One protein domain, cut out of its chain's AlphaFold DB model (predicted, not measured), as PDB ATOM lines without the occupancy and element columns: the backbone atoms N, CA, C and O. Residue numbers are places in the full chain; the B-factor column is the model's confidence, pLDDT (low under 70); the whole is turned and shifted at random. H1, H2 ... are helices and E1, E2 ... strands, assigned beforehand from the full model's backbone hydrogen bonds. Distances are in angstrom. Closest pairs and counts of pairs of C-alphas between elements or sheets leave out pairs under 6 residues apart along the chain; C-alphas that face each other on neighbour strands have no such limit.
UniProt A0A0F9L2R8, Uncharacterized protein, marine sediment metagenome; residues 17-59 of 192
ATOM      1  N   SER A  17     123.921 258.139 329.739       41.31
ATOM      2  CA  SER A  17     124.015 258.087 331.195       41.31
ATOM      3  C   SER A  17     123.749 259.481 331.764       41.31
ATOM      4  O   SER A  17     124.671 260.202 332.137       41.31
ATOM      5  N   VAL A  18     122.480 259.894 331.797       47.78
ATOM      6  CA  VAL A  18     122.061 260.983 332.688       47.78
ATOM      7  C   VAL A  18     121.927 260.377 334.079       47.78
ATOM      8  O   VAL A  18     121.469 259.241 334.218       47.78
ATOM      9  N   THR A  19     122.320 261.120 335.109       43.16
ATOM     10  CA  THR A  19     122.055 260.817 336.522       43.16
ATOM     11  C   THR A  19     120.560 260.534 336.736       43.16
ATOM     12  O   THR A  19     119.796 261.452 336.996       43.16
ATOM     13  N   GLY A  20     120.115 259.286 336.550       46.91
ATOM     14  CA  GLY A  20     118.699 258.910 336.638       46.91
ATOM     15  C   GLY A  20     118.287 257.658 335.850       46.91
ATOM     16  O   GLY A  20     117.407 256.925 336.305       46.91
ATOM     17  N   GLY A  21     118.945 257.336 334.729       57.75
ATOM     18  CA  GLY A  21     118.649 256.127 333.944       57.75
ATOM     19  C   GLY A  21     119.031 256.231 332.466       57.75
ATOM     20  O   GLY A  21     119.272 257.323 331.957       57.75
ATOM     21  N   VAL A  22     119.081 255.081 331.784       67.44
ATOM     22  CA  VAL A  22     119.352 254.998 330.342       67.44
ATOM     23  C   VAL A  22     118.141 255.548 329.585       67.44
ATOM     24  O   VAL A  22     117.019 255.082 329.779       67.44
ATOM     25  N   TRP A  23     118.359 256.569 328.761       73.81
ATOM     26  CA  TRP A  23     117.377 257.027 327.777       73.81
ATOM     27  C   TRP A  23     117.553 256.245 326.495       73.81
ATOM     28  O   TRP A  23     118.703 256.135 326.069       73.81
ATOM     29  N   GLU A  24     116.459 255.792 325.867       74.62
ATOM     30  CA  GLU A  24     116.507 255.313 324.489       74.62
ATOM     31  C   GLU A  24     116.294 256.445 323.454       74.62
ATOM     32  O   GLU A  24     115.627 257.454 323.700       74.62
ATOM     33  N   ARG A  25     116.873 256.311 322.256       71.50
ATOM     34  CA  ARG A  25     116.848 257.309 321.180       71.50
ATOM     35  C   ARG A  25     115.428 257.444 320.669       71.50
ATOM     36  O   ARG A  25     114.934 258.552 320.476       71.50
ATOM     37  N   THR A  26     114.781 256.301 320.503       78.94
ATOM     38  CA  THR A  26     113.358 256.130 320.219       78.94
ATOM     39  C   THR A  26     112.491 256.878 321.230       78.94
ATOM     40  O   THR A  26     111.606 257.623 320.806       78.94
ATOM     41  N   ASP A  27     112.793 256.789 322.529       79.38
ATOM     42  CA  ASP A  27     112.037 257.494 323.574       79.38
ATOM     43  C   ASP A  27     112.129 259.011 323.410       79.38
ATOM     44  O   ASP A  27     111.121 259.724 323.410       79.38
ATOM     45  N   THR A  28     113.356 259.517 323.257       82.06
ATOM     46  CA  THR A  28     113.597 260.961 323.163       82.06
ATOM     47  C   THR A  28     113.006 261.561 321.892       82.06
ATOM     48  O   THR A  28     112.388 262.620 321.966       82.06
ATOM     49  N   ILE A  29     113.116 260.873 320.751       83.00
ATOM     50  CA  ILE A  29     112.535 261.316 319.477       83.00
ATOM     51  C   ILE A  29     111.005 261.275 319.546       83.00
ATOM     52  O   ILE A  29     110.354 262.225 319.119       83.00
ATOM     53  N   GLY A  30     110.424 260.221 320.128       83.50
ATOM     54  CA  GLY A  30     108.972 260.079 320.258       83.50
ATOM     55  C   GLY A  30     108.313 261.154 321.131       83.50
ATOM     56  O   GLY A  30     107.138 261.466 320.944       83.50
ATOM     57  N   LEU A  31     109.064 261.743 322.068       86.19
ATOM     58  CA  LEU A  31     108.590 262.803 322.969       86.19
ATOM     59  C   LEU A  31     108.995 264.216 322.530       86.19
ATOM     60  O   LEU A  31     108.462 265.200 323.056       86.19
ATOM     61  N   ALA A  32     109.948 264.344 321.608       87.00
ATOM     62  CA  ALA A  32     110.468 265.630 321.175       87.00
ATOM     63  C   ALA A  32     109.421 266.450 320.414       87.00
ATOM     64  O   ALA A  32     108.610 265.935 319.647       87.00
ATOM     65  N   HIS A  33     109.493 267.773 320.558       83.12
ATOM     66  CA  HIS A  33     108.765 268.663 319.658       83.12
ATOM     67  C   HIS A  33     109.526 268.769 318.331       83.12
ATOM     68  O   HIS A  33     110.690 269.180 318.332       83.12
ATOM     69  N   SER A  34     108.870 268.449 317.211       84.81
ATOM     70  CA  SER A  34     109.470 268.443 315.865       84.81
ATOM     71  C   SER A  34     110.152 269.770 315.513       84.81
ATOM     72  O   SER A  34     111.270 269.784 315.012       84.81
ATOM     73  N   GLU A  35     109.524 270.891 315.868       83.00
ATOM     74  CA  GLU A  35     110.038 272.247 315.610       83.00
ATOM     75  C   GLU A  35     110.775 272.857 316.818       83.00
ATOM     76  O   GLU A  35     110.823 274.076 316.983       83.00
ATOM     77  N   CYS A  36     111.287 272.044 317.750       83.00
ATOM     78  CA  CYS A  36     112.029 272.593 318.885       83.00
ATOM     79  C   CYS A  36     113.298 273.302 318.398       83.00
ATOM     80  O   CYS A  36     114.167 272.664 317.813       83.00
ATOM     81  N   SER A  37     113.461 274.584 318.721       86.69
ATOM     82  CA  SER A  37     114.654 275.359 318.356       86.69
ATOM     83  C   SER A  37     115.949 274.874 319.019       86.69
ATOM     84  O   SER A  37     117.028 275.229 318.562       86.69
ATOM     85  N   HIS A  38     115.863 274.076 320.091       83.38
ATOM     86  CA  HIS A  38     117.035 273.576 320.815       83.38
ATOM     87  C   HIS A  38     117.529 272.222 320.299       83.38
ATOM     88  O   HIS A  38     118.732 272.029 320.159       83.38
ATOM     89  N   CYS A  39     116.619 271.278 320.035       84.75
ATOM     90  CA  CYS A  39     116.980 269.920 319.610       84.75
ATOM     91  C   CYS A  39     116.582 269.587 318.166       84.75
ATOM     92  O   CYS A  39     116.876 268.488 317.708       84.75
ATOM     93  N   CYS A  40     115.868 270.476 317.469       85.50
ATOM     94  CA  CYS A  40     115.386 270.287 316.095       85.50
ATOM     95  C   CYS A  40     114.660 268.945 315.883       85.50
ATOM     96  O   CYS A  40     114.924 268.237 314.915       85.50
ATOM     97  N   GLY A  41     113.813 268.550 316.840       82.62
ATOM     98  CA  GLY A  41     113.073 267.284 316.785       82.62
ATOM     99  C   GLY A  41     113.851 266.027 317.192       82.62
ATOM    100  O   GLY A  41     113.260 264.957 317.241       82.62
ATOM    101  N   LEU A  42     115.140 266.123 317.544       84.94
ATOM    102  CA  LEU A  42     115.930 264.958 317.977       84.94
ATOM    103  C   LEU A  42     115.668 264.534 319.428       84.94
ATOM    104  O   LEU A  42     116.001 263.419 319.806       84.94
ATOM    105  N   GLY A  43     115.140 265.435 320.261       84.31
ATOM    106  CA  GLY A  43     114.875 265.171 321.679       84.31
ATOM    107  C   GLY A  43     116.098 265.209 322.590       84.31
ATOM    108  O   GLY A  43     115.941 265.140 323.805       84.31
ATOM    109  N   VAL A  44     117.296 265.404 322.040       86.44
ATOM    110  CA  VAL A  44     118.552 265.485 322.795       86.44
ATOM    111  C   VAL A  44     119.380 266.704 322.400       86.44
ATOM    112  O   VAL A  44     119.289 267.205 321.279       86.44
ATOM    113  N   ILE A  45     120.185 267.181 323.342       83.44
ATOM    114  CA  ILE A  45     121.181 268.235 323.171       83.44
ATOM    115  C   ILE A  45     122.554 267.586 323.329       83.44
ATOM    116  O   ILE A  45     122.806 266.898 324.313       83.44
ATOM    117  N   PHE A  46     123.445 267.809 322.366       78.62
ATOM    118  CA  PHE A  46     124.827 267.339 322.433       78.62
ATOM    119  C   PHE A  46     125.705 268.464 322.970       78.62
ATOM    120  O   PHE A  46     125.747 269.544 322.377       78.62
ATOM    121  N   SER A  47     126.397 268.228 324.086       67.88
ATOM    122  CA  SER A  47     127.331 269.208 324.642       67.88
ATOM    123  C   SER A  47     128.774 268.744 324.442       67.88
ATOM    124  O   SER A  47     129.165 267.730 325.020       67.88
ATOM    125  N   PRO A  48     129.604 269.505 323.707       58.09
ATOM    126  CA  PRO A  48     131.033 269.213 323.573       58.09
ATOM    127  C   PRO A  48     131.811 269.322 324.894       58.09
ATOM    128  O   PRO A  48     132.941 268.860 324.972       58.09
ATOM    129  N   ARG A  49     131.233 269.973 325.917       58.69
ATOM    130  CA  ARG A  49     131.868 270.201 327.228       58.69
ATOM    131  C   ARG A  49     131.697 269.036 328.205       58.69
ATOM    132  O   ARG A  49     132.326 269.044 329.256       58.69
ATOM    133  N   LEU A  50     130.842 268.062 327.892       61.00
ATOM    134  CA  LEU A  50     130.803 266.803 328.631       61.00
ATOM    135  C   LEU A  50     131.962 265.947 328.123       61.00
ATOM    136  O   LEU A  50     132.071 265.713 326.922       61.00
ATOM    137  N   SER A  51     132.810 265.488 329.042       52.19
ATOM    138  CA  SER A  51     134.106 264.824 328.816       52.19
ATOM    139  C   SER A  51     134.074 263.571 327.922       52.19
ATOM    140  O   SER A  51     135.129 263.066 327.562       52.19
ATOM    141  N   TRP A  52     132.886 263.115 327.512       52.00
ATOM    142  CA  TRP A  52     132.657 261.940 326.665       52.00
ATOM    143  C   TRP A  52     131.609 262.168 325.566       52.00
ATOM    144  O   TRP A  52     130.903 261.239 325.185       52.00
ATOM    145  N   GLY A  53     131.432 263.404 325.081       54.59
ATOM    146  CA  GLY A  53     130.425 263.673 324.043       54.59
ATOM    147  C   GLY A  53     129.007 263.321 324.504       54.59
ATOM    148  O   GLY A  53     128.214 262.766 323.746       54.59
ATOM    149  N   GLY A  54     128.702 263.613 325.771       65.12
ATOM    150  CA  GLY A  54     127.418 263.290 326.383       65.12
ATOM    151  C   GLY A  54     126.263 264.025 325.703       65.12
ATOM    152  O   GLY A  54     126.310 265.242 325.484       65.12
ATOM    153  N   ALA A  55     125.210 263.281 325.382       75.50
ATOM    154  CA  ALA A  55     123.910 263.854 325.070       75.50
ATOM    155  C   ALA A  55     123.132 264.097 326.372       75.50
ATOM    156  O   ALA A  55     123.398 263.472 327.388       75.50
ATOM    157  N   THR A  56     122.172 265.009 326.376       83.06
ATOM    158  CA  THR A  56     121.184 265.134 327.454       83.06
ATOM    159  C   THR A  56     119.802 265.317 326.841       83.06
ATOM    160  O   THR A  56     119.690 265.944 325.783       83.06
ATOM    161  N   PRO A  57     118.727 264.781 327.442       87.38
ATOM    162  CA  PRO A  57     117.379 265.033 326.959       87.38
ATOM    163  C   PRO A  57     117.080 266.531 326.952       87.38
ATOM    164  O   PRO A  57     117.395 267.266 327.888       87.38
ATOM    165  N   CYS A  58     116.456 266.990 325.876       88.25
ATOM    166  CA  CYS A  58     116.045 268.373 325.742       88.25
ATOM    167  C   CYS A  58     114.875 268.675 326.690       88.25
ATOM    168  O   CYS A  58     113.963 267.864 326.844       88.25
ATOM    169  N   ALA A  59     114.816 269.903 327.206       87.81
ATOM    170  CA  ALA A  59     113.676 270.438 327.952       87.81
ATOM    171  C   ALA A  59     112.306 270.134 327.311       87.81
ATOM    172  O   ALA A  59     111.317 269.915 328.009       87.81
TER     173      ALA A  59
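This is residues 17 to 59 of the 192 residues of an uncharacterized protein of marine sediment metagenome (UniProt A0A0F9L2R8). With little regular structure, this is mainly loop round a two-stranded hairpin, E2 and E3; its tip, residues 48 to 53, sticks out, and short helix H1 lies near its open end. The 43 printed residues include E1, H1, E2 and E3 in that order; these hold only 16 residues, mixed helix and strand. The sheet, E2 - E3, is antiparallel. The whole is compact, radius of gyration of the C-alphas 10.3 A, spanning 28 by 20 by 14 A.

E1, residues 21 to 23, pairs with no named strand, but residues 17 to 18 pair antiparallel with 21 to 22. E1 and H1, residues 25 to 31, meet only through their link. In H1 every O i to N i+4 pair is within hydrogen-bond range. E2, residues 44 to 46, and E3, residues 55 to 57, form an antiparallel hairpin at 151 degrees, with N 45 and O 56 2.8 A apart, within hydrogen-bond range. The closest C-alphas of H1 and E3, Thr 28 and Pro 57, are 6.7 A apart.

E1 begins at C-alpha 21 (118.649, 256.127, 333.944) and measures 6.4 A, H1 10.1 A, E2 6.6 A. E3, 6.9 A, ends at C-alpha 57 (117.379, 265.033, 326.959).

The farthest C-alphas, Glu 35 and Ser 51, are 28.4 A apart. The printed part has no cut; H1 to E2 is a long link. Residues 17 to 22 and 47 to 54 have pLDDT under 70.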